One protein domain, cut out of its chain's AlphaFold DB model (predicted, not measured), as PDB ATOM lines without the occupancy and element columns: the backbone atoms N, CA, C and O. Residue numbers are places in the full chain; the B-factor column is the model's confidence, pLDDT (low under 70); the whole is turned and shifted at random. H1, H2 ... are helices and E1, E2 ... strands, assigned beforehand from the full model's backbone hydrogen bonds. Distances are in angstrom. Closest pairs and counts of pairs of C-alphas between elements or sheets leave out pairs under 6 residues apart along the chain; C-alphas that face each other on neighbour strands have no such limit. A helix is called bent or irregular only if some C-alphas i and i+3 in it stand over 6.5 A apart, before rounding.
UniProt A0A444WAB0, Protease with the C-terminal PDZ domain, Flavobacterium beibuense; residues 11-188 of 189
ATOM      1  N   TRP A  11     179.056 116.197 158.309       93.38
ATOM      2  CA  TRP A  11     179.056 117.662 158.348       93.38
ATOM      3  C   TRP A  11     179.164 118.280 156.943       93.38
ATOM      4  O   TRP A  11     178.556 119.317 156.694       93.38
ATOM      5  N   PHE A  12     179.877 117.634 156.010       93.94
ATOM      6  CA  PHE A  12     179.934 118.077 154.616       93.94
ATOM      7  C   PHE A  12     178.688 117.645 153.837       93.94
ATOM      8  O   PHE A  12     178.073 118.468 153.176       93.94
ATOM      9  N   GLY A  13     178.296 116.371 153.926       89.62
ATOM     10  CA  GLY A  13     177.140 115.849 153.183       89.62
ATOM     11  C   GLY A  13     175.816 116.524 153.556       89.62
ATOM     12  O   GLY A  13     175.009 116.812 152.681       89.62
ATOM     13  N   GLU A  14     175.632 116.827 154.839       93.00
ATOM     14  CA  GLU A  14     174.388 117.371 155.382       93.00
ATOM     15  C   GLU A  14     174.481 118.884 155.596       93.00
ATOM     16  O   GLU A  14     173.731 119.655 155.008       93.00
ATOM     17  N   GLY A  15     175.438 119.348 156.402       96.81
ATOM     18  CA  GLY A  15     175.482 120.757 156.801       96.81
ATOM     19  C   GLY A  15     175.830 121.724 155.664       96.81
ATOM     20  O   GLY A  15     175.229 122.794 155.565       96.81
ATOM     21  N   PHE A  16     176.751 121.363 154.759       97.62
ATOM     22  CA  PHE A  16     177.013 122.197 153.572       97.62
ATOM     23  C   PHE A  16     175.850 122.152 152.584       97.62
ATOM     24  O   PHE A  16     175.604 123.147 151.896       97.62
ATOM     25  N   ASN A  17     175.134 121.028 152.510       96.19
ATOM     26  CA  ASN A  17     173.924 120.929 151.708       96.19
ATOM     27  C   ASN A  17     172.837 121.869 152.250       96.19
ATOM     28  O   ASN A  17     172.299 122.658 151.475       96.19
ATOM     29  N   ASP A  18     172.597 121.883 153.564       98.00
ATOM     30  CA  ASP A  18     171.645 122.808 154.196       98.00
ATOM     31  C   ASP A  18     172.047 124.275 153.982       98.00
ATOM     32  O   ASP A  18     171.202 125.101 153.638       98.00
ATOM     33  N   TYR A  19     173.337 124.616 154.104       98.56
ATOM     34  CA  TYR A  19     173.801 125.978 153.814       98.56
ATOM     35  C   TYR A  19     173.590 126.353 152.342       98.56
ATOM     36  O   TYR A  19     173.110 127.444 152.035       98.56
ATOM     37  N   THR A  20     173.902 125.439 151.419       97.75
ATOM     38  CA  THR A  20     173.709 125.662 149.979       97.75
ATOM     39  C   THR A  20     172.222 125.815 149.641       97.75
ATOM     40  O   THR A  20     171.853 126.669 148.835       97.75
ATOM     41  N   ALA A  21     171.345 125.037 150.279       98.12
ATOM     42  CA  ALA A  21     169.900 125.185 150.151       98.12
ATOM     43  C   ALA A  21     169.429 126.551 150.674       98.12
ATOM     44  O   ALA A  21     168.712 127.253 149.963       98.12
ATOM     45  N   LEU A  22     169.894 126.963 151.858       98.19
ATOM     46  CA  LEU A  22     169.566 128.253 152.464       98.19
ATOM     47  C   LEU A  22     169.935 129.434 151.547       98.19
ATOM     48  O   LEU A  22     169.090 130.294 151.289       98.19
ATOM     49  N   ILE A  23     171.160 129.475 151.010       97.38
ATOM     50  CA  ILE A  23     171.577 130.576 150.120       97.38
ATOM     51  C   ILE A  23     170.828 130.549 148.780       97.38
ATOM     52  O   ILE A  23     170.560 131.606 148.212       97.38
ATOM     53  N   ASN A  24     170.447 129.368 148.281       96.75
ATOM     54  CA  ASN A  24     169.644 129.247 147.063       96.75
ATOM     55  C   ASN A  24     168.223 129.777 147.274       96.75
ATOM     56  O   ASN A  24     167.722 130.486 146.407       96.75
ATOM     57  N   LEU A  25     167.596 129.475 148.417       97.06
ATOM     58  CA  LEU A  25     166.265 129.975 148.772       97.06
ATOM     59  C   LEU A  25     166.252 131.502 148.889       97.06
ATOM     60  O   LEU A  25     165.342 132.148 148.363       97.06
ATOM     61  N   ALA A  26     167.285 132.078 149.511       95.81
ATOM     62  CA  ALA A  26     167.464 133.526 149.567       95.81
ATOM     63  C   ALA A  26     167.673 134.125 148.167       95.81
ATOM     64  O   ALA A  26     166.978 135.062 147.778       95.81
ATOM     65  N   ASN A  27     168.575 133.550 147.362       94.56
ATOM     66  CA  ASN A  27     168.863 134.054 146.017       94.56
ATOM     67  C   ASN A  27     167.655 133.934 145.062       94.56
ATOM     68  O   ASN A  27     167.473 134.757 144.166       94.56
ATOM     69  N   SER A  28     166.789 132.937 145.264       94.69
ATOM     70  CA  SER A  28     165.552 132.771 144.495       94.69
ATOM     71  C   SER A  28     164.371 133.589 145.027       94.69
ATOM     72  O   SER A  28     163.282 133.470 144.468       94.69
ATOM     73  N   LYS A  29     164.551 134.387 146.094       94.19
ATOM     74  CA  LYS A  29     163.480 135.115 146.808       94.19
ATOM     75  C   LYS A  29     162.365 134.211 147.346       94.19
ATOM     76  O   LYS A  29     161.237 134.662 147.514       94.19
ATOM     77  N   LEU A  30     162.664 132.927 147.549       96.69
ATOM     78  CA  LEU A  30     161.740 132.016 148.222       96.69
ATOM     79  C   LEU A  30     161.817 132.199 149.731       96.69
ATOM     80  O   LEU A  30     160.800 132.002 150.381       96.69
ATOM     81  N   TYR A  31     162.998 132.565 150.239       97.06
ATOM     82  CA  TYR A  31     163.180 133.110 151.578       97.06
ATOM     83  C   TYR A  31     163.438 134.609 151.492       97.06
ATOM     84  O   TYR A  31     164.281 135.053 150.703       97.06
ATOM     85  N   ASP A  32     162.734 135.372 152.319       96.38
ATOM     86  CA  ASP A  32     163.106 136.747 152.629       96.38
ATOM     87  C   ASP A  32     164.200 136.822 153.718       96.38
ATOM     88  O   ASP A  32     164.781 135.814 154.139       96.38
ATOM     89  N   GLU A  33     164.546 138.042 154.136       96.56
ATOM     90  CA  GLU A  33     165.570 138.270 155.160       96.56
ATOM     91  C   GLU A  33     165.188 137.698 156.528       96.56
ATOM     92  O   GLU A  33     166.058 137.186 157.236       96.56
ATOM     93  N   GLU A  34     163.909 137.767 156.901       97.31
ATOM     94  CA  GLU A  34     163.421 137.245 158.175       97.31
ATOM     95  C   GLU A  34     163.504 135.719 158.180       97.31
ATOM     96  O   GLU A  34     164.059 135.145 159.117       97.31
ATOM     97  N   GLU A  35     163.047 135.062 157.115       98.31
ATOM     98  CA  GLU A  35     163.097 133.604 156.970       98.31
ATOM     99  C   GLU A  35     164.540 133.084 156.942       98.31
ATOM    100  O   GLU A  35     164.874 132.133 157.659       98.31
ATOM    101  N   PHE A  36     165.426 133.747 156.188       98.50
ATOM    102  CA  PHE A  36     166.850 133.414 156.146       98.50
ATOM    103  C   PHE A  36     167.496 133.531 157.533       98.50
ATOM    104  O   PHE A  36     168.153 132.596 158.003       98.50
ATOM    105  N   LEU A  37     167.309 134.671 158.208       98.44
ATOM    106  CA  LEU A  37     167.902 134.915 159.521       98.44
ATOM    107  C   LEU A  37     167.273 134.036 160.599       98.44
ATOM    108  O   LEU A  37     167.981 133.655 161.529       98.44
ATOM    109  N   ASN A  38     165.987 133.699 160.503       98.56
ATOM    110  CA  ASN A  38     165.331 132.794 161.438       98.56
ATOM    111  C   ASN A  38     165.906 131.378 161.320       98.56
ATOM    112  O   ASN A  38     166.331 130.814 162.326       98.56
ATOM    113  N   TYR A  39     166.024 130.836 160.105       98.50
ATOM    114  CA  TYR A  39     166.612 129.510 159.905       98.50
ATOM    115  C   TYR A  39     168.088 129.464 160.334       98.50
ATOM    116  O   TYR A  39     168.536 128.524 161.000       98.50
ATOM    117  N   LEU A  40     168.861 130.506 160.011       98.62
ATOM    118  CA  LEU A  40     170.256 130.597 160.435       98.62
ATOM    119  C   LEU A  40     170.362 130.697 161.966       98.62
ATOM    120  O   LEU A  40     171.092 129.928 162.595       98.62
ATOM    121  N   ASN A  41     169.621 131.607 162.595       98.69
ATOM    122  CA  ASN A  41     169.780 131.893 164.018       98.69
ATOM    123  C   ASN A  41     169.047 130.919 164.934       98.69
ATOM    124  O   ASN A  41     169.653 130.402 165.870       98.69
ATOM    125  N   GLU A  42     167.754 130.699 164.721       98.19
ATOM    126  CA  GLU A  42     166.903 129.980 165.670       98.19
ATOM    127  C   GLU A  42     167.026 128.463 165.520       98.19
ATOM    128  O   GLU A  42     167.098 127.773 166.541       98.19
ATOM    129  N   ASP A  43     167.137 127.958 164.286       97.31
ATOM    130  CA  ASP A  43     167.180 126.514 164.002       97.31
ATOM    131  C   ASP A  43     168.604 125.938 164.035       97.31
ATOM    132  O   ASP A  43     168.803 124.757 164.367       97.31
ATOM    133  N   ASN A  44     169.605 126.776 163.743       98.31
ATOM    134  CA  ASN A  44     171.004 126.366 163.643       98.31
ATOM    135  C   ASN A  44     171.878 126.931 164.765       98.31
ATOM    136  O   ASN A  44     172.252 126.169 165.662       98.31
ATOM    137  N   PHE A  45     172.199 128.232 164.764       98.56
ATOM    138  CA  PHE A  45     173.106 128.822 165.760       98.56
ATOM    139  C   PHE A  45     172.615 128.575 167.191       98.56
ATOM    140  O   PHE A  45     173.298 127.938 167.990       98.56
ATOM    141  N   LYS A  46     171.403 128.997 167.532       98.38
ATOM    142  CA  LYS A  46     170.863 128.845 168.883       98.38
ATOM    143  C   LYS A  46     170.831 127.389 169.330       98.38
ATOM    144  O   LYS A  46     171.369 127.077 170.391       98.38
ATOM    145  N   GLN A  47     170.291 126.489 168.507       97.75
ATOM    146  CA  GLN A  47     170.213 125.069 168.857       97.75
ATOM    147  C   GLN A  47     171.592 124.424 169.027       97.75
ATOM    148  O   GLN A  47     171.785 123.598 169.919       97.75
ATOM    149  N   HIS A  48     172.562 124.783 168.181       98.00
ATOM    150  CA  HIS A  48     173.917 124.260 168.291       98.00
ATOM    151  C   HIS A  48     174.601 124.769 169.560       98.00
ATOM    152  O   HIS A  48     175.071 123.968 170.360       98.00
ATOM    153  N   TYR A  49     174.606 126.081 169.803       98.12
ATOM    154  CA  TYR A  49     175.319 126.664 170.944       98.12
ATOM    155  C   TYR A  49     174.657 126.347 172.295       98.12
ATOM    156  O   TYR A  49     175.357 126.267 173.311       98.12
ATOM    157  N   GLN A  50     173.348 126.074 172.321       97.25
ATOM    158  CA  GLN A  50     172.643 125.580 173.511       97.25
ATOM    159  C   GLN A  50     172.846 124.085 173.772       97.25
ATOM    160  O   GLN A  50     172.691 123.655 174.912       97.25
ATOM    161  N   SER A  51     173.220 123.295 172.763       96.50
ATOM    162  CA  SER A  51     173.440 121.860 172.942       96.50
ATOM    163  C   SER A  51     174.579 121.587 173.931       96.50
ATOM    164  O   SER A  51     175.666 122.176 173.848       96.50
ATOM    165  N   GLU A  52     174.341 120.660 174.859       95.50
ATOM    166  CA  GLU A  52     175.355 120.170 175.800       95.50
ATOM    167  C   GLU A  52     176.446 119.364 175.086       95.50
ATOM    168  O   GLU A  52     177.603 119.383 175.496       95.50
ATOM    169  N   ILE A  53     176.101 118.727 173.962       95.88
ATOM    170  CA  ILE A  53     177.018 117.889 173.183       95.88
ATOM    171  C   ILE A  53     177.654 118.622 171.997       95.88
ATOM    172  O   ILE A  53     178.307 117.993 171.170       95.88
ATOM    173  N   LYS A  54     177.492 119.946 171.875       96.25
ATOM    174  CA  LYS A  54     178.032 120.716 170.735       96.25
ATOM    175  C   LYS A  54     179.521 120.469 170.474       96.25
ATOM    176  O   LYS A  54     179.937 120.455 169.319       96.25
ATOM    177  N   GLY A  55     180.265 120.231 171.557       96.12
ATOM    178  CA  GLY A  55     181.711 120.039 171.603       96.12
ATOM    179  C   GLY A  55     182.198 118.596 171.480       96.12
ATOM    180  O   GLY A  55     183.360 118.348 171.775       96.12
ATOM    181  N   VAL A  56     181.342 117.621 171.155       95.44
ATOM    182  CA  VAL A  56     181.801 116.223 171.072       95.44
ATOM    183  C   VAL A  56     182.671 115.996 169.838       95.44
ATOM    184  O   VAL A  56     182.371 116.506 168.751       95.44
ATOM    185  N   HIS A  57     183.692 115.156 170.009       94.31
ATOM    186  CA  HIS A  57     184.501 114.651 168.908       94.31
ATOM    187  C   HIS A  57     183.612 113.953 167.874       94.31
ATOM    188  O   HIS A  57     182.646 113.261 168.213       94.31
ATOM    189  N   ASN A  58     183.949 114.120 166.606       90.31
ATOM    190  CA  ASN A  58     183.169 113.653 165.473       90.31
ATOM    191  C   ASN A  58     182.886 112.136 165.487       90.31
ATOM    192  O   ASN A  58     181.750 111.729 165.260       90.31
ATOM    193  N   ASP A  59     183.854 111.309 165.882       89.31
ATOM    194  CA  ASP A  59     183.664 109.852 166.013       89.31
ATOM    195  C   ASP A  59     182.537 109.480 166.995       89.31
ATOM    196  O   ASP A  59     181.844 108.477 166.817       89.31
ATOM    197  N   SER A  60     182.293 110.311 168.019       88.44
ATOM    198  CA  SER A  60     181.175 110.097 168.951       88.44
ATOM    199  C   SER A  60     179.820 110.297 168.278       88.44
ATOM    200  O   SER A  60     178.845 109.662 168.675       88.44
ATOM    201  N   ILE A  61     179.757 111.177 167.276       87.31
ATOM    202  CA  ILE A  61     178.553 111.422 166.483       87.31
ATOM    203  C   ILE A  61     178.275 110.206 165.617       87.31
ATOM    204  O   ILE A  61     177.170 109.672 165.665       87.31
ATOM    205  N   ALA A  62     179.287 109.731 164.889       83.50
ATOM    206  CA  ALA A  62     179.142 108.590 164.002       83.50
ATOM    207  C   ALA A  62     178.695 107.325 164.742       83.50
ATOM    208  O   ALA A  62     177.751 106.658 164.319       83.50
ATOM    209  N   ALA A  63     179.295 107.057 165.903       87.19
ATOM    210  CA  ALA A  63     178.951 105.903 166.728       87.19
ATOM    211  C   ALA A  63     177.513 105.939 167.279       87.19
ATOM    212  O   ALA A  63     176.931 104.884 167.526       87.19
ATOM    213  N   LYS A  64     176.941 107.131 167.502       87.94
ATOM    214  CA  LYS A  64     175.641 107.305 168.178       87.94
ATOM    215  C   LYS A  64     174.520 107.784 167.266       87.94
ATOM    216  O   LYS A  64     173.381 107.874 167.720       87.94
ATOM    217  N   TYR A  65     174.819 108.060 165.999       85.50
ATOM    218  CA  TYR A  65     173.900 108.710 165.072       85.50
ATOM    219  C   TYR A  65     172.532 108.017 164.999       85.50
ATOM    220  O   TYR A  65     171.498 108.668 165.125       85.50
ATOM    221  N   TRP A  66     172.523 106.688 164.856       86.75
ATOM    222  CA  TRP A  66     171.288 105.904 164.741       86.75
ATOM    223  C   TRP A  66     170.691 105.475 166.080       86.75
ATOM    224  O   TRP A  66     169.494 105.220 166.161       86.75
ATOM    225  N   THR A  67     171.507 105.382 167.129       91.06
ATOM    226  CA  THR A  67     171.066 104.899 168.446       91.06
ATOM    227  C   THR A  67     170.543 106.014 169.348       91.06
ATOM    228  O   THR A  67     169.781 105.745 170.268       91.06
ATOM    229  N   ASP A  68     170.949 107.258 169.094       90.81
ATOM    230  CA  ASP A  68     170.533 108.457 169.822       90.81
ATOM    231  C   ASP A  68     170.421 109.641 168.848       90.81
ATOM    232  O   ASP A  68     171.110 110.662 168.938       90.81
ATOM    233  N   TYR A  69     169.549 109.471 167.852       88.62
ATOM    234  CA  TYR A  69     169.346 110.460 166.795       88.62
ATOM    235  C   TYR A  69     168.853 111.807 167.337       88.62
ATOM    236  O   TYR A  69     169.259 112.859 166.846       88.62
ATOM    237  N   ALA A  70     167.998 111.788 168.365       88.06
ATOM    238  CA  ALA A  70     167.460 113.005 168.969       88.06
ATOM    239  C   ALA A  70     168.574 113.917 169.508       88.06
ATOM    240  O   ALA A  70     168.478 115.139 169.382       88.06
ATOM    241  N   THR A  71     169.644 113.326 170.048       88.62
ATOM    242  CA  THR A  71     170.783 114.068 170.590       88.62
ATOM    243  C   THR A  71     171.856 114.305 169.523       88.62
ATOM    244  O   THR A  71     172.242 115.450 169.296       88.62
ATOM    245  N   TYR A  72     172.317 113.260 168.825       92.62
ATOM    246  CA  TYR A  72     173.488 113.317 167.932       92.62
ATOM    247  C   TYR A  72     173.143 113.557 166.460       92.62
ATOM    248  O   TYR A  72     173.942 114.143 165.731       92.62
ATOM    249  N   GLY A  73     171.954 113.152 166.015       91.56
ATOM    250  CA  GLY A  73     171.575 113.141 164.600       91.56
ATOM    251  C   GLY A  73     171.534 114.525 163.953       91.56
ATOM    252  O   GLY A  73     171.858 114.674 162.781       91.56
ATOM    253  N   LYS A  74     171.199 115.571 164.721       94.00
ATOM    254  CA  LYS A  74     171.170 116.964 164.230       94.00
ATOM    255  C   LYS A  74     172.519 117.676 164.284       94.00
ATOM    256  O   LYS A  74     172.634 118.795 163.783       94.00
ATOM    257  N   LEU A  75     173.534 117.070 164.898       94.81
ATOM    258  CA  LEU A  75     174.816 117.731 165.100       94.81
ATOM    259  C   LEU A  75     175.605 117.930 163.789       94.81
ATOM    260  O   LEU A  75     176.069 119.053 163.596       94.81
ATOM    261  N   PRO A  76     175.704 116.946 162.863       94.62
ATOM    262  CA  PRO A  76     176.361 117.141 161.566       94.62
ATOM    263  C   PRO A  76     175.755 118.277 160.739       94.62
ATOM    264  O   PRO A  76     176.496 119.106 160.221       94.62
ATOM    265  N   TYR A  77     174.421 118.357 160.691       96.25
ATOM    266  CA  TYR A  77     173.674 119.401 159.984       96.25
ATOM    267  C   TYR A  77     174.052 120.792 160.496       96.25
ATOM    268  O   TYR A  77     174.609 121.611 159.769       96.25
ATOM    269  N   ARG A  78     173.841 121.036 161.795       97.44
ATOM    270  CA  ARG A  78     174.056 122.360 162.394       97.44
ATOM    271  C   ARG A  78     175.530 122.757 162.399       97.44
ATOM    272  O   ARG A  78     175.863 123.885 162.054       97.44
ATOM    273  N   ARG A  79     176.419 121.832 162.786       97.25
ATOM    274  CA  ARG A  79     177.871 122.074 162.826       97.25
ATOM    275  C   ARG A  79     178.403 122.374 161.424       97.25
ATOM    276  O   ARG A  79     179.145 123.337 161.255       97.25
ATOM    277  N   GLY A  80     178.000 121.577 160.437       97.88
ATOM    278  CA  GLY A  80     178.412 121.759 159.051       97.88
ATOM    279  C   GLY A  80     177.860 123.043 158.433       97.88
ATOM    280  O   GLY A  80     178.626 123.762 157.805       97.88
ATOM    281  N   LEU A  81     176.589 123.394 158.674       98.75
ATOM    282  CA  LEU A  81     175.997 124.641 158.175       98.75
ATOM    283  C   LEU A  81     176.695 125.871 158.756       98.75
ATOM    284  O   LEU A  81     177.047 126.788 158.015       98.75
ATOM    285  N   ILE A  82     176.932 125.891 160.072       98.81
ATOM    286  CA  ILE A  82     177.620 127.008 160.739       98.81
ATOM    287  C   ILE A  82     179.045 127.161 160.196       98.81
ATOM    288  O   ILE A  82     179.494 128.282 159.959       98.81
ATOM    289  N   TYR A  83     179.750 126.049 159.967       98.75
ATOM    290  CA  TYR A  83     181.083 126.093 159.373       98.75
ATOM    291  C   TYR A  83     181.063 126.504 157.898       98.75
ATOM    292  O   TYR A  83     181.926 127.269 157.491       98.75
ATOM    293  N   ALA A  84     180.071 126.081 157.113       98.81
ATOM    294  CA  ALA A  84     179.903 126.523 155.731       98.81
ATOM    295  C   ALA A  84     179.646 128.040 155.648       98.81
ATOM    296  O   ALA A  84     180.296 128.722 154.857       98.81
ATOM    297  N   PHE A  85     178.793 128.587 156.522       98.88
ATOM    298  CA  PHE A  85     178.588 130.034 156.657       98.88
ATOM    299  C   PHE A  85     179.880 130.770 157.038       98.88
ATOM    300  O   PHE A  85     180.234 131.775 156.419       98.88
ATOM    301  N   TYR A  86     180.606 130.261 158.037       98.81
ATOM    302  CA  TYR A  86     181.902 130.809 158.442       98.81
ATOM    303  C   TYR A  86     182.902 130.806 157.278       98.81
ATOM    304  O   TYR A  86     183.490 131.842 156.972       98.81
ATOM    305  N   LEU A  87     183.053 129.665 156.602       98.81
ATOM    306  CA  LEU A  87     184.009 129.460 155.520       98.81
ATOM    307  C   LEU A  87     183.703 130.350 154.310       98.81
ATOM    308  O   LEU A  87     184.619 130.953 153.759       98.81
ATOM    309  N   ASP A  88     182.429 130.492 153.930       98.75
ATOM    310  CA  ASP A  88     182.012 131.413 152.866       98.75
ATOM    311  C   ASP A  88     182.416 132.858 153.191       98.75
ATOM    312  O   ASP A  88     182.980 133.552 152.346       98.75
ATOM    313  N   ASN A  89     182.224 133.290 154.442       98.62
ATOM    314  CA  ASN A  89     182.682 134.604 154.895       98.62
ATOM    315  C   ASN A  89     184.208 134.741 154.837       98.62
ATOM    316  O   ASN A  89     184.688 135.758 154.345       98.62
ATOM    317  N   GLN A  90     184.975 133.732 155.268       98.56
ATOM    318  CA  GLN A  90     186.442 133.806 155.221       98.56
ATOM    319  C   GLN A  90     186.952 133.938 153.780       98.56
ATOM    320  O   GLN A  90     187.795 134.788 153.494       98.56
ATOM    321  N   ILE A  91     186.398 133.148 152.852       98.62
ATOM    322  CA  ILE A  91     186.744 133.219 151.423       98.62
ATOM    323  C   ILE A  91     186.427 134.612 150.867       98.62
ATOM    324  O   ILE A  91     187.244 135.202 150.153       98.62
ATOM    325  N   ARG A  92     185.257 135.166 151.200       98.19
ATOM    326  CA  ARG A  92     184.844 136.496 150.736       98.19
ATOM    327  C   ARG A  92     185.723 137.602 151.308       98.19
ATOM    328  O   ARG A  92     186.115 138.480 150.550       98.19
ATOM    329  N   VAL A  93     186.072 137.552 152.591       98.06
ATOM    330  CA  VAL A  93     186.948 138.549 153.230       98.06
ATOM    331  C   VAL A  93     188.330 138.546 152.571       98.06
ATOM    332  O   VAL A  93     188.767 139.576 152.060       98.06
ATOM    333  N   VAL A  94     188.983 137.382 152.472       98.06
ATOM    334  CA  VAL A  94     190.340 137.264 151.901       98.06
ATOM    335  C   VAL A  94     190.380 137.644 150.418       98.06
ATOM    336  O   VAL A  94     191.358 138.222 149.943       98.06
ATOM    337  N   SER A  95     189.314 137.349 149.672       97.69
ATOM    338  CA  SER A  95     189.228 137.649 148.239       97.69
ATOM    339  C   SER A  95     188.592 139.003 147.911       97.69
ATOM    340  O   SER A  95     188.415 139.311 146.729       97.69
ATOM    341  N   ASN A  96     188.236 139.807 148.920       96.50
ATOM    342  CA  ASN A  96     187.472 141.048 148.767       96.50
ATOM    343  C   ASN A  96     186.204 140.858 147.901       96.50
ATOM    344  O   ASN A  96     185.961 141.586 146.939       96.50
ATOM    345  N   GLY A  97     185.445 139.801 148.197       95.56
ATOM    346  CA  GLY A  97     184.192 139.430 147.539       95.56
ATOM    347  C   GLY A  97     184.339 138.781 146.159       95.56
ATOM    348  O   GLY A  97     183.331 138.414 145.562       95.56
ATOM    349  N   LYS A  98     185.561 138.608 145.636       96.38
ATOM    350  CA  LYS A  98     185.786 138.012 144.307       96.38
ATOM    351  C   LYS A  98     185.396 136.533 144.247       96.38
ATOM    352  O   LYS A  98     184.974 136.058 143.192       96.38
ATOM    353  N   PHE A  99     185.587 135.807 145.343       98.00
ATOM    354  CA  PHE A  99     185.277 134.388 145.449       98.00
ATOM    355  C   PHE A  99     184.327 134.117 146.612       98.00
ATOM    356  O   PHE A  99     184.246 134.875 147.577       98.00
ATOM    357  N   THR A 100     183.621 132.996 146.506       97.75
ATOM    358  CA  THR A 100     182.642 132.507 147.479       97.75
ATOM    359  C   THR A 100     182.845 131.013 147.711       97.75
ATOM    360  O   THR A 100     183.511 130.334 146.920       97.75
ATOM    361  N   LEU A 101     182.197 130.459 148.734       98.06
ATOM    362  CA  LEU A 101     182.140 129.014 148.946       98.06
ATOM    363  C   LEU A 101     181.599 128.276 147.712       98.06
ATOM    364  O   LEU A 101     182.059 127.180 147.405       98.06
ATOM    365  N   ARG A 102     180.675 128.879 146.951       97.19
ATOM    366  CA  ARG A 102     180.153 128.278 145.715       97.19
ATOM    367  C   ARG A 102     181.264 128.014 144.698       97.19
ATOM    368  O   ARG A 102     181.233 126.974 144.047       97.19
ATOM    369  N   ASN A 103     182.235 128.918 144.561       98.12
ATOM    370  CA  ASN A 103     183.376 128.708 143.664       98.12
ATOM    371  C   ASN A 103     184.183 127.478 144.099       98.12
ATOM    372  O   ASN A 103     184.380 126.564 143.302       98.12
ATOM    373  N   MET A 104     184.528 127.400 145.387       98.06
ATOM    374  CA  MET A 104     185.239 126.254 145.956       98.06
ATOM    375  C   MET A 104     184.470 124.935 145.766       98.06
ATOM    376  O   MET A 104     185.064 123.921 145.404       98.06
ATOM    377  N   LEU A 105     183.149 124.928 145.974       97.19
ATOM    378  CA  LEU A 105     182.321 123.732 145.790       97.19
ATOM    379  C   LEU A 105     182.240 123.289 144.323       97.19
ATOM    380  O   LEU A 105     182.209 122.088 144.055       97.19
ATOM    381  N   LEU A 106     182.231 124.225 143.371       97.44
ATOM    382  CA  LEU A 106     182.269 123.903 141.941       97.44
ATOM    383  C   LEU A 106     183.613 123.300 141.524       97.44
ATOM    384  O   LEU A 106     183.627 122.345 140.745       97.44
ATOM    385  N   ASP A 107     184.719 123.795 142.073       97.94
ATOM    386  CA  ASP A 107     186.043 123.210 141.841       97.94
ATOM    387  C   ASP A 107     186.151 121.815 142.470       97.94
ATOM    388  O   ASP A 107     186.642 120.876 141.840       97.94
ATOM    389  N   LEU A 108     185.602 121.627 143.673       96.19
ATOM    390  CA  LEU A 108     185.540 120.315 144.320       96.19
ATOM    391  C   LEU A 108     184.681 119.332 143.513       96.19
ATOM    392  O   LEU A 108     185.031 118.159 143.366       96.19
ATOM    393  N   TYR A 109     183.580 119.816 142.937       95.19
ATOM    394  CA  TYR A 109     182.759 119.038 142.017       95.19
ATOM    395  C   TYR A 109     183.522 118.670 140.737       95.19
ATOM    396  O   TYR A 109     183.408 117.535 140.273       95.19
ATOM    397  N   ALA A 110     184.339 119.572 140.185       95.56
ATOM    398  CA  ALA A 110     185.190 119.266 139.037       95.56
ATOM    399  C   ALA A 110     186.163 118.115 139.344       95.56
ATOM    400  O   ALA A 110     186.176 117.135 138.599       95.56
ATOM    401  N   ILE A 111     186.846 118.158 140.495       93.12
ATOM    402  CA  ILE A 111     187.707 117.062 140.974       93.12
ATOM    403  C   ILE A 111     186.924 115.752 141.125       93.12
ATOM    404  O   ILE A 111     187.394 114.689 140.717       93.12
ATOM    405  N   ARG A 112     185.697 115.794 141.662       90.69
ATOM    406  CA  ARG A 112     184.858 114.592 141.779       90.69
ATOM    407  C   ARG A 112     184.546 113.957 140.424       90.69
ATOM    408  O   ARG A 112     184.457 112.731 140.368       90.69
ATOM    409  N   LYS A 113     184.356 114.741 139.360       91.88
ATOM    410  CA  LYS A 113     184.075 114.205 138.013       91.88
ATOM    411  C   LYS A 113     185.282 113.521 137.373       91.88
ATOM    412  O   LYS A 113     185.088 112.682 136.502       91.88
ATOM    413  N   GLU A 114     186.496 113.904 137.758       90.81
ATOM    414  CA  GLU A 114     187.736 113.312 137.240       90.81
ATOM    415  C   GLU A 114     188.073 111.979 137.922       90.81
ATOM    416  O   GLU A 114     188.727 111.124 137.329       90.81
ATOM    417  N   LYS A 115     187.591 111.785 139.153       88.19
ATOM    418  CA  LYS A 115     187.706 110.533 139.906       88.19
ATOM    419  C   LYS A 115     186.832 109.431 139.300       88.19
ATOM    420  O   LYS A 115     185.679 109.662 138.926       88.19
ATOM    421  N   ASN A 116     187.344 108.202 139.283       85.69
ATOM    422  CA  ASN A 116     186.566 107.035 138.865       85.69
ATOM    423  C   ASN A 116     185.399 106.772 139.834       85.69
ATOM    424  O   ASN A 116     185.409 107.211 140.981       85.69
ATOM    425  N   ASN A 117     184.396 105.994 139.414       73.94
ATOM    426  CA  ASN A 117     183.192 105.743 140.228       73.94
ATOM    427  C   ASN A 117     183.465 105.119 141.610       73.94
ATOM    428  O   ASN A 117     182.646 105.284 142.510       73.94
ATOM    429  N   ASN A 118     184.601 104.438 141.779       75.88
ATOM    430  CA  ASN A 118     185.004 103.811 143.041       75.88
ATOM    431  C   ASN A 118     185.812 104.750 143.955       75.88
ATOM    432  O   ASN A 118     186.102 104.393 145.095       75.88
ATOM    433  N   GLU A 119     186.207 105.924 143.464       79.12
ATOM    434  CA  GLU A 119     186.971 106.915 144.214       79.12
ATOM    435  C   GLU A 119     186.023 107.962 144.804       79.12
ATOM    436  O   GLU A 119     185.235 108.606 144.106       79.12
ATOM    437  N   ILE A 120     186.098 108.128 146.121       83.25
ATOM    438  CA  ILE A 120     185.229 109.020 146.889       83.25
ATOM    439  C   ILE A 120     186.025 110.269 147.270       83.25
ATOM    440  O   ILE A 120     187.246 110.208 147.430       83.25
ATOM    441  N   LEU A 121     185.342 111.407 147.412       89.12
ATOM    442  CA  LEU A 121     185.976 112.615 147.935       89.12
ATOM    443  C   LEU A 121     186.488 112.376 149.359       89.12
ATOM    444  O   LEU A 121     185.799 111.827 150.225       89.12
ATOM    445  N   SER A 122     187.712 112.810 149.602       91.56
ATOM    446  CA  SER A 122     188.355 112.798 150.909       91.56
ATOM    447  C   SER A 122     188.367 114.197 151.529       91.56
ATOM    448  O   SER A 122     188.114 115.202 150.863       91.56
ATOM    449  N   VAL A 123     188.691 114.265 152.822       93.06
ATOM    450  CA  VAL A 123     188.990 115.544 153.485       93.06
ATOM    451  C   VAL A 123     190.213 116.212 152.843       93.06
ATOM    452  O   VAL A 123     190.225 117.429 152.682       93.06
ATOM    453  N   ASP A 124     191.194 115.430 152.389       93.94
ATOM    454  CA  ASP A 124     192.374 115.950 151.695       93.94
ATOM    455  C   ASP A 124     192.027 116.586 150.344       93.94
ATOM    456  O   ASP A 124     192.606 117.614 149.994       93.94
ATOM    457  N   ASP A 125     191.060 116.030 149.602       95.19
ATOM    458  CA  ASP A 125     190.550 116.654 148.374       95.19
ATOM    459  C   ASP A 125     189.900 118.011 148.696       95.19
ATOM    460  O   ASP A 125     190.191 119.009 148.035       95.19
ATOM    461  N   PHE A 126     189.077 118.072 149.751       96.50
ATOM    462  CA  PHE A 126     188.452 119.314 150.220       96.50
ATOM    463  C   PHE A 126     189.499 120.372 150.598       96.50
ATOM    464  O   PHE A 126     189.417 121.510 150.139       96.50
ATOM    465  N   ILE A 127     190.508 120.000 151.392       97.62
ATOM    466  CA  ILE A 127     191.595 120.902 151.805       97.62
ATOM    467  C   ILE A 127     192.416 121.350 150.593       97.62
ATOM    468  O   ILE A 127     192.782 122.518 150.488       97.62
ATOM    469  N   THR A 128     192.713 120.438 149.668       97.06
ATOM    470  CA  THR A 128     193.521 120.736 148.479       97.06
ATOM    471  C   THR A 128     192.818 121.720 147.554       97.06
ATOM    472  O   THR A 128     193.458 122.655 147.083       97.06
ATOM    473  N   VAL A 129     191.511 121.564 147.338       97.69
ATOM    474  CA  VAL A 129     190.715 122.526 146.563       97.69
ATOM    475  C   VAL A 129     190.578 123.852 147.311       97.69
ATOM    476  O   VAL A 129     190.789 124.915 146.731       97.69
ATOM    477  N   GLY A 130     190.283 123.811 148.612       98.06
ATOM    478  CA  GLY A 130     190.137 125.015 149.433       98.06
ATOM    479  C   GLY A 130     191.417 125.848 149.546       98.06
ATOM    480  O   GLY A 130     191.336 127.063 149.698       98.06
ATOM    481  N   ALA A 131     192.591 125.235 149.371       97.88
ATOM    482  CA  ALA A 131     193.882 125.923 149.345       97.88
ATOM    483  C   ALA A 131     194.050 126.918 148.175       97.88
ATOM    484  O   ALA A 131     194.982 127.718 148.183       97.88
ATOM    485  N   ALA A 132     193.169 126.887 147.168       98.12
ATOM    486  CA  ALA A 132     193.105 127.926 146.138       98.12
ATOM    487  C   ALA A 132     192.414 129.217 146.626       98.12
ATOM    488  O   ALA A 132     192.538 130.261 145.985       98.12
ATOM    489  N   TYR A 133     191.690 129.145 147.747       98.44
ATOM    490  CA  TYR A 133     190.844 130.212 148.283       98.44
ATOM    491  C   TYR A 133     191.329 130.745 149.635       98.44
ATOM    492  O   TYR A 133     191.118 131.917 149.934       98.44
ATOM    493  N   LEU A 134     191.971 129.896 150.442       98.12
ATOM    494  CA  LEU A 134     192.488 130.205 151.776       98.12
ATOM    495  C   LEU A 134     193.863 129.564 151.985       98.12
ATOM    496  O   LEU A 134     194.271 128.683 151.226       98.12
ATOM    497  N   ASP A 135     194.572 129.970 153.041       98.00
ATOM    498  CA  ASP A 135     195.816 129.306 153.424       98.00
ATOM    499  C   ASP A 135     195.564 127.825 153.759       98.00
ATOM    500  O   ASP A 135     194.676 127.469 154.540       98.00
ATOM    501  N   LYS A 136     196.365 126.935 153.162       98.25
ATOM    502  CA  LYS A 136     196.181 125.485 153.297       98.25
ATOM    503  C   LYS A 136     196.344 125.010 154.739       98.25
ATOM    504  O   LYS A 136     195.624 124.105 155.168       98.25
ATOM    505  N   ARG A 137     197.319 125.560 155.468       98.00
ATOM    506  CA  ARG A 137     197.585 125.161 156.852       98.00
ATOM    507  C   ARG A 137     196.441 125.625 157.740       98.00
ATOM    508  O   ARG A 137     195.941 124.826 158.522       98.00
ATOM    509  N   GLU A 138     195.991 126.859 157.557       96.38
ATOM    510  CA  GLU A 138     194.843 127.389 158.280       96.38
ATOM    511  C   GLU A 138     193.589 126.538 158.048       96.38
ATOM    512  O   GLU A 138     192.968 126.095 159.010       96.38
ATOM    513  N   LEU A 139     193.261 126.214 156.795       97.69
ATOM    514  CA  LEU A 139     192.107 125.372 156.472       97.69
ATOM    515  C   LEU A 139     192.218 123.966 157.088       97.69
ATOM    516  O   LEU A 139     191.235 123.425 157.590       97.69
ATOM    517  N   THR A 140     193.419 123.382 157.084       98.19
ATOM    518  CA  THR A 140     193.681 122.087 157.732       98.19
ATOM    519  C   THR A 140     193.413 122.164 159.236       98.19
ATOM    520  O   THR A 140     192.694 121.324 159.783       98.19
ATOM    521  N   ASP A 141     193.932 123.204 159.893       98.12
ATOM    522  CA  ASP A 141     193.762 123.431 161.328       98.12
ATOM    523  C   ASP A 141     192.287 123.699 161.684       98.12
ATOM    524  O   ASP A 141     191.794 123.200 162.698       98.12
ATOM    525  N   GLN A 142     191.557 124.439 160.843       97.31
ATOM    526  CA  GLN A 142     190.123 124.699 161.003       97.31
ATOM    527  C   GLN A 142     189.299 123.406 160.925       97.31
ATOM    528  O   GLN A 142     188.450 123.173 161.786       97.31
ATOM    529  N   ILE A 143     189.558 122.538 159.940       97.06
ATOM    530  CA  ILE A 143     188.850 121.256 159.809       97.06
ATOM    531  C   ILE A 143     189.121 120.358 161.015       97.06
ATOM    532  O   ILE A 143     188.174 119.840 161.614       97.06
ATOM    533  N   ALA A 144     190.389 120.209 161.408       96.69
ATOM    534  CA  ALA A 144     190.753 119.419 162.579       96.69
ATOM    535  C   ALA A 144     190.045 119.945 163.838       96.69
ATOM    536  O   ALA A 144     189.376 119.196 164.543       96.69
ATOM    537  N   ARG A 145     190.109 121.254 164.082       97.62
ATOM    538  CA  ARG A 145     189.549 121.876 165.283       97.62
ATOM    539  C   ARG A 145     188.022 121.853 165.325       97.62
ATOM    540  O   ARG A 145     187.435 121.457 166.329       97.62
ATOM    541  N   TYR A 146     187.368 122.327 164.268       97.62
ATOM    542  CA  TYR A 146     185.930 122.581 164.299       97.62
ATOM    543  C   TYR A 146     185.125 121.348 163.915       97.62
ATOM    544  O   TYR A 146     184.098 121.068 164.535       97.62
ATOM    545  N   MET A 147     185.567 120.603 162.901       95.38
ATOM    546  CA  MET A 147     184.800 119.468 162.393       95.38
ATOM    547  C   MET A 147     185.126 118.187 163.153       95.38
ATOM    548  O   MET A 147     184.189 117.504 163.565       95.38
ATOM    549  N   ILE A 148     186.414 117.898 163.381       93.62
ATOM    550  CA  ILE A 148     186.871 116.635 163.984       93.62
ATOM    551  C   ILE A 148     186.833 116.695 165.514       93.62
ATOM    552  O   ILE A 148     186.026 115.997 166.126       93.62
ATOM    553  N   GLU A 149     187.601 117.594 166.132       95.75
ATOM    554  CA  GLU A 149     187.601 117.787 167.593       95.75
ATOM    555  C   GLU A 149     186.277 118.372 168.103       95.75
ATOM    556  O   GLU A 149     185.922 118.230 169.272       95.75
ATOM    557  N   GLY A 150     185.505 119.002 167.213       95.75
ATOM    558  CA  GLY A 150     184.168 119.498 167.512       95.75
ATOM    559  C   GLY A 150     184.145 120.799 168.303       95.75
ATOM    560  O   GLY A 150     183.088 121.162 168.815       95.75
ATOM    561  N   GLN A 151     185.266 121.516 168.412       97.75
ATOM    562  CA  GLN A 151     185.311 122.794 169.115       97.75
ATOM    563  C   GLN A 151     184.359 123.797 168.432       97.75
ATOM    564  O   GLN A 151     184.518 124.063 167.241       97.75
ATOM    565  N   PRO A 152     183.383 124.392 169.144       97.69
ATOM    566  CA  PRO A 152     182.536 125.428 168.561       97.69
ATOM    567  C   PRO A 152     183.362 126.653 168.150       97.69
ATOM    568  O   PRO A 152     184.301 127.038 168.848       97.69
ATOM    569  N   ILE A 153     182.993 127.274 167.032       98.44
ATOM    570  CA  ILE A 153     183.657 128.477 166.518       98.44
ATOM    571  C   ILE A 153     183.401 129.650 167.481       98.44
ATOM    572  O   ILE A 153     182.264 129.902 167.873       98.44
ATOM    573  N   ASP A 154     184.434 130.403 167.860       97.50
ATOM    574  CA  ASP A 154     184.236 131.611 168.670       97.50
ATOM    575  C   ASP A 154     183.951 132.824 167.779       97.50
ATOM    576  O   ASP A 154     184.856 133.523 167.327       97.50
ATOM    577  N   PHE A 155     182.669 133.106 167.548       97.81
ATOM    578  CA  PHE A 155     182.244 134.247 166.734       97.81
ATOM    579  C   PHE A 155     182.583 135.624 167.334       97.81
ATOM    580  O   PHE A 155     182.359 136.631 166.670       97.81
ATOM    581  N   LYS A 156     183.163 135.712 168.541       96.44
ATOM    582  CA  LYS A 156     183.730 136.976 169.057       96.44
ATOM    583  C   LYS A 156     184.995 137.400 168.314       96.44
ATOM    584  O   LYS A 156     185.339 138.576 168.344       96.44
ATOM    585  N   THR A 157     185.703 136.448 167.712       95.12
ATOM    586  CA  THR A 157     186.986 136.680 167.033       95.12
ATOM    587  C   THR A 157     186.898 136.489 165.524       95.12
ATOM    588  O   THR A 157     187.907 136.616 164.840       95.12
ATOM    589  N   VAL A 158     185.724 136.125 165.006       96.00
ATOM    590  CA  VAL A 158     185.504 135.893 163.576       96.00
ATOM    591  C   VAL A 158     185.250 137.221 162.877       96.00
ATOM    592  O   VAL A 158     184.368 137.979 163.276       96.00
ATOM    593  N   GLU A 159     185.977 137.455 161.790       96.62
ATOM    594  CA  GLU A 159     185.660 138.505 160.829       96.62
ATOM    595  C   GLU A 159     184.646 137.974 159.802       96.62
ATOM    596  O   GLU A 159     184.835 136.903 159.218       96.62
ATOM    597  N   LEU A 160     183.546 138.704 159.620       98.25
ATOM    598  CA  LEU A 160     182.521 138.448 158.603       98.25
ATOM    599  C   LEU A 160     182.585 139.545 157.537       98.25
ATOM    600  O   LEU A 160     183.180 140.600 157.763       98.25
ATOM    601  N   ILE A 161     181.935 139.324 156.394       98.00
ATOM    602  CA  ILE A 161     181.738 140.410 155.427       98.00
ATOM    603  C   ILE A 161     180.915 141.552 156.062       98.00
ATOM    604  O   ILE A 161     180.087 141.278 156.937       98.00
ATOM    605  N   PRO A 162     181.087 142.818 155.631       97.50
ATOM    606  CA  PRO A 162     180.431 143.978 156.250       97.50
ATOM    607  C   PRO A 162     178.898 143.917 156.279       97.50
ATOM    608  O   PRO A 162     178.248 144.604 157.072       97.50
ATOM    609  N   GLU A 163     178.304 143.123 155.396       98.00
ATOM    610  CA  GLU A 163     176.868 142.909 155.300       98.00
ATOM    611  C   GLU A 163     176.306 142.088 156.466       98.00
ATOM    612  O   GLU A 163     175.134 142.260 156.800       98.00
ATOM    613  N   PHE A 164     177.124 141.250 157.110       98.31
ATOM    614  CA  PHE A 164     176.734 140.484 158.288       98.31
ATOM    615  C   PHE A 164     177.327 141.079 159.564       98.31
ATOM    616  O   PHE A 164     178.511 141.392 159.662       98.31
ATOM    617  N   LYS A 165     176.493 141.167 160.597       97.81
ATOM    618  CA  LYS A 165     176.898 141.484 161.965       97.81
ATOM    619  C   LYS A 165     176.648 140.279 162.848       97.81
ATOM    620  O   LYS A 165     175.714 139.516 162.610       97.81
ATOM    621  N   VAL A 166     177.456 140.130 163.892       97.81
ATOM    622  CA  VAL A 166     177.248 139.101 164.907       97.81
ATOM    623  C   VAL A 166     177.191 139.721 166.294       97.81
ATOM    624  O   VAL A 166     178.071 140.474 166.706       97.81
ATOM    625  N   GLU A 167     176.136 139.391 167.027       97.56
ATOM    626  CA  GLU A 167     175.968 139.739 168.431       97.56
ATOM    627  C   GLU A 167     176.034 138.470 169.274       97.56
ATOM    628  O   GLU A 167     175.435 137.452 168.932       97.56
ATOM    629  N   ILE A 168     176.738 138.519 170.405       97.88
ATOM    630  CA  ILE A 168     176.812 137.381 171.322       97.88
ATOM    631  C   ILE A 168     175.922 137.648 172.531       97.88
ATOM    632  O   ILE A 168     176.208 138.529 173.341       97.88
ATOM    633  N   LYS A 169     174.878 136.835 172.708       95.06
ATOM    634  CA  LYS A 169     173.998 136.887 173.880       95.06
ATOM    635  C   LYS A 169     174.016 135.545 174.595       95.06
ATOM    636  O   LYS A 169     173.688 134.527 174.001       95.06
ATOM    637  N   ASN A 170     174.397 135.530 175.872       93.75
ATOM    638  CA  ASN A 170     174.512 134.298 176.670       93.75
ATOM    639  C   ASN A 170     175.378 133.213 175.991       93.75
ATOM    640  O   ASN A 170     175.027 132.038 176.007       93.75
ATOM    641  N   ASN A 171     176.500 133.615 175.377       93.75
ATOM    642  CA  ASN A 171     177.392 132.751 174.584       93.75
ATOM    643  C   ASN A 171     176.755 132.116 173.332       93.75
ATOM    644  O   ASN A 171     177.308 131.166 172.783       93.75
ATOM    645  N   ILE A 172     175.624 132.642 172.865       97.81
ATOM    646  CA  ILE A 172     174.981 132.239 171.615       97.81
ATOM    647  C   ILE A 172     175.203 133.365 170.599       97.81
ATOM    648  O   ILE A 172     174.785 134.497 170.870       97.81
ATOM    649  N   PRO A 173     175.860 133.092 169.460       98.19
ATOM    650  CA  PRO A 173     175.948 134.051 168.373       98.19
ATOM    651  C   PRO A 173     174.589 134.228 167.702       98.19
ATOM    652  O   PRO A 173     173.865 133.258 167.477       98.19
ATOM    653  N   LYS A 174     174.267 135.473 167.368       98.25
ATOM    654  CA  LYS A 174     173.118 135.854 166.560       98.25
ATOM    655  C   LYS A 174     173.600 136.729 165.415       98.25
ATOM    656  O   LYS A 174     174.164 137.796 165.647       98.25
ATOM    657  N   VAL A 175     173.380 136.261 164.195       98.31
ATOM    658  CA  VAL A 175     173.694 136.965 162.956       98.31
ATOM    659  C   VAL A 175     172.557 137.926 162.613       98.31
ATOM    660  O   VAL A 175     171.380 137.591 162.755       98.31
ATOM    661  N   SER A 176     172.896 139.119 162.149       98.31
ATOM    662  CA  SER A 176     171.961 140.089 161.580       98.31
ATOM    663  C   SER A 176     172.551 140.723 160.324       98.31
ATOM    664  O   SER A 176     173.748 140.602 160.056       98.31
ATOM    665  N   LEU A 177     171.698 141.376 159.539       98.25
ATOM    666  CA  LEU A 177     172.107 142.143 158.371       98.25
ATOM    667  C   LEU A 177     172.428 143.594 158.756       98.25
ATOM    668  O   LEU A 177     171.804 144.185 159.644       98.25
ATOM    669  N   SER A 178     173.418 144.177 158.088       97.50
ATOM    670  CA  SER A 178     173.672 145.621 158.111       97.50
ATOM    671  C   SER A 178     172.541 146.392 157.412       97.50
ATOM    672  O   SER A 178     171.869 145.852 156.547       97.50
ATOM    673  N   GLU A 179     172.359 147.677 157.739       92.69
ATOM    674  CA  GLU A 179     171.216 148.510 157.295       92.69
ATOM    675  C   GLU A 179     170.998 148.564 155.768       92.69
ATOM    676  O   GLU A 179     169.875 148.748 155.320       92.69
ATOM    677  N   ASN A 180     172.053 148.365 154.971       90.88
ATOM    678  CA  ASN A 180     171.993 148.366 153.503       90.88
ATOM    679  C   ASN A 180     172.375 147.014 152.880       90.88
ATOM    680  O   ASN A 180     172.633 146.938 151.678       90.88
ATOM    681  N   ALA A 181     172.492 145.967 153.693       96.06
ATOM    682  CA  ALA A 181     172.793 144.638 153.195       96.06
ATOM    683  C   ALA A 181     171.579 144.073 152.452       96.06
ATOM    684  O   ALA A 181     170.440 144.303 152.841       96.06
ATOM    685  N   ASN A 182     171.831 143.330 151.378       94.94
ATOM    686  CA  ASN A 182     170.789 142.690 150.588       94.94
ATOM    687  C   ASN A 182     171.239 141.273 150.241       94.94
ATOM    688  O   ASN A 182     172.256 141.093 149.567       94.94
ATOM    689  N   LEU A 183     170.467 140.272 150.668       95.88
ATOM    690  CA  LEU A 183     170.794 138.862 150.443       95.88
ATOM    691  C   LEU A 183     170.974 138.513 148.959       95.88
ATOM    692  O   LEU A 183     171.803 137.666 148.635       95.88
ATOM    693  N   LEU A 184     170.256 139.181 148.055       94.69
ATOM    694  CA  LEU A 184     170.368 138.951 146.612       94.69
ATOM    695  C   LEU A 184     171.687 139.451 146.045       94.69
ATOM    696  O   LEU A 184     172.210 138.840 145.124       94.69
ATOM    697  N   GLU A 185     172.226 140.549 146.575       94.38
ATOM    698  CA  GLU A 185     173.543 141.035 146.158       94.38
ATOM    699  C   GLU A 185     174.657 140.217 146.822       94.38
ATOM    700  O   GLU A 185     175.629 139.866 146.160       94.38
ATOM    701  N   ILE A 186     174.485 139.815 148.089       95.62
ATOM    702  CA  ILE A 186     175.437 138.947 148.803       95.62
ATOM    703  C   ILE A 186     175.580 137.587 148.101       95.62
ATOM    704  O   ILE A 186     176.694 137.082 147.933       95.62
ATOM    705  N   TYR A 187     174.464 136.980 147.692       94.31
ATOM    706  CA  TYR A 187     174.426 135.632 147.109       94.31
ATOM    707  C   TYR A 187     174.227 135.609 145.592       94.31
ATOM    708  O   TYR A 187     173.918 134.557 145.027       94.31
ATOM    709  N   LYS A 188     174.478 136.739 144.927       88.62
ATOM    710  CA  LYS A 188     174.549 136.825 143.470       88.62
ATOM    711  C   LYS A 188     175.676 135.944 142.933       88.62
ATOM    712  O   LYS A 188     176.752 135.879 143.528       88.62
TER     713      LYS A 188
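Overview. This is residues 11 to 188 of the 189 residues of the protein "Protease with the C-terminal PDZ domain" of Flavobacterium beibuense (UniProt A0A444WAB0). One long helix, H5, runs through the middle of a compact cluster of helices, and H1 crosses it closely. To one side of H5 is H2, with the strand hairpin of E1 and E2 beside it; to the other side H6, H7 and H8 follow one another in contact, short H3 and H4 lie far out at one end, and residues 113 to 119 stick out. The printed part has 178 residues, with nine named helices and two named strands in the order H1 H2 H3 H4 H5 H6 H7 H8 E1 E2 H9; the sheet, order E1 - E2, is antiparallel, and the class is mostly helix. The whole is compact, with a radius of gyration of the C-alphas of 16.1 A, and its rounded outline spans 48 by 37 by 31 A.

Arrangement. Start with H1, residues 11 to 27, and read on to H2, residues 33 to 50: this helical hairpin only just touches, with 3 pairs of C-alphas within 8 A, at a shallow tilt of 23 degrees, opposite ways. Its closest C-alphas are those of Ala 26 and Phe 36, 6.6 A apart. H2 is irregular, but only just: C-alphas 43 and 46 are 6.54 A apart. Next, H3, residues 58 to 64, touches H4, residues 69 to 73, where the closest C-alphas, of Ile 61 and Tyr 72, are 5.6 A apart. H5, residues 75 to 94, is the hub and touches four other helices. Look at Gly 15 and Gly 80: their C-alphas, the closest of H1 and H5, are 3.8 A apart, and the two helices run the same way at a steep tilt of 61 degrees. With residues 75 to 82 alone H5 touches residues 44 to 48 of H2, closest at the C-alphas of Asn 44 and Arg 78, 5.2 A. H6, residues 101 to 114, touches H5 with residue 101 alone, its C-alpha 4.6 A from that of Asp 88. H7, residues 123 to 130, touches H6 at a steep tilt of 57 degrees, with the C-alphas of Leu 108 and Val 129 closest at 6.1 A. H7 forms a helical hairpin with H8, residues 136 to 148, with Ile 127 and Thr 140 closest at 6.4 A between C-alphas. H8 only just touches H5, with 3 pairs of C-alphas within 8 A, the closest being those of Arg 79 and Met 147, 7.4 A. E1, residues 164 to 169, and E2, residues 172 to 177, form an antiparallel hairpin; find N 165 and O 176 at 2.9 A and N 174 and O 167 at 2.8 A, within hydrogen-bond range. The closest C-alphas of H2 and E2 are those of Tyr 49 and Ile 172, 5.6 A. H9, residues 183 to 186, touches H1, with the C-alphas of Asn 27 and Leu 184 closest at 5.2 A. Every O i to N i+4 pair is within hydrogen-bond range in H3, H4, H5, H6, H7 and H8, against 11 of 13 in H1 and 9 of 14 in H2, and H9 is too short for such a pair.

Along the chain. Find C-alpha 11 at (179.056, 117.662, 158.348); from there H1 runs 22.9 A, and H2 after it 23.4 A. H5 runs 28.2 A from C-alpha 75 at (174.816, 117.731, 165.100), H6 20.4 A and H8 16.7 A. E1 measures 16.2 A and E2 16.8 A, and H9 ends at C-alpha 186, (175.437, 138.947, 148.803).

Size, cuts and confidence. The two C-alphas farthest apart are those of Asn 118 and Glu 179, 48.9 A. The printed part has no cut; the link from H8 to E1, residues 149 to 163, is long. Mean pLDDT of the printed part is 95.4, and no printed residue is under 70.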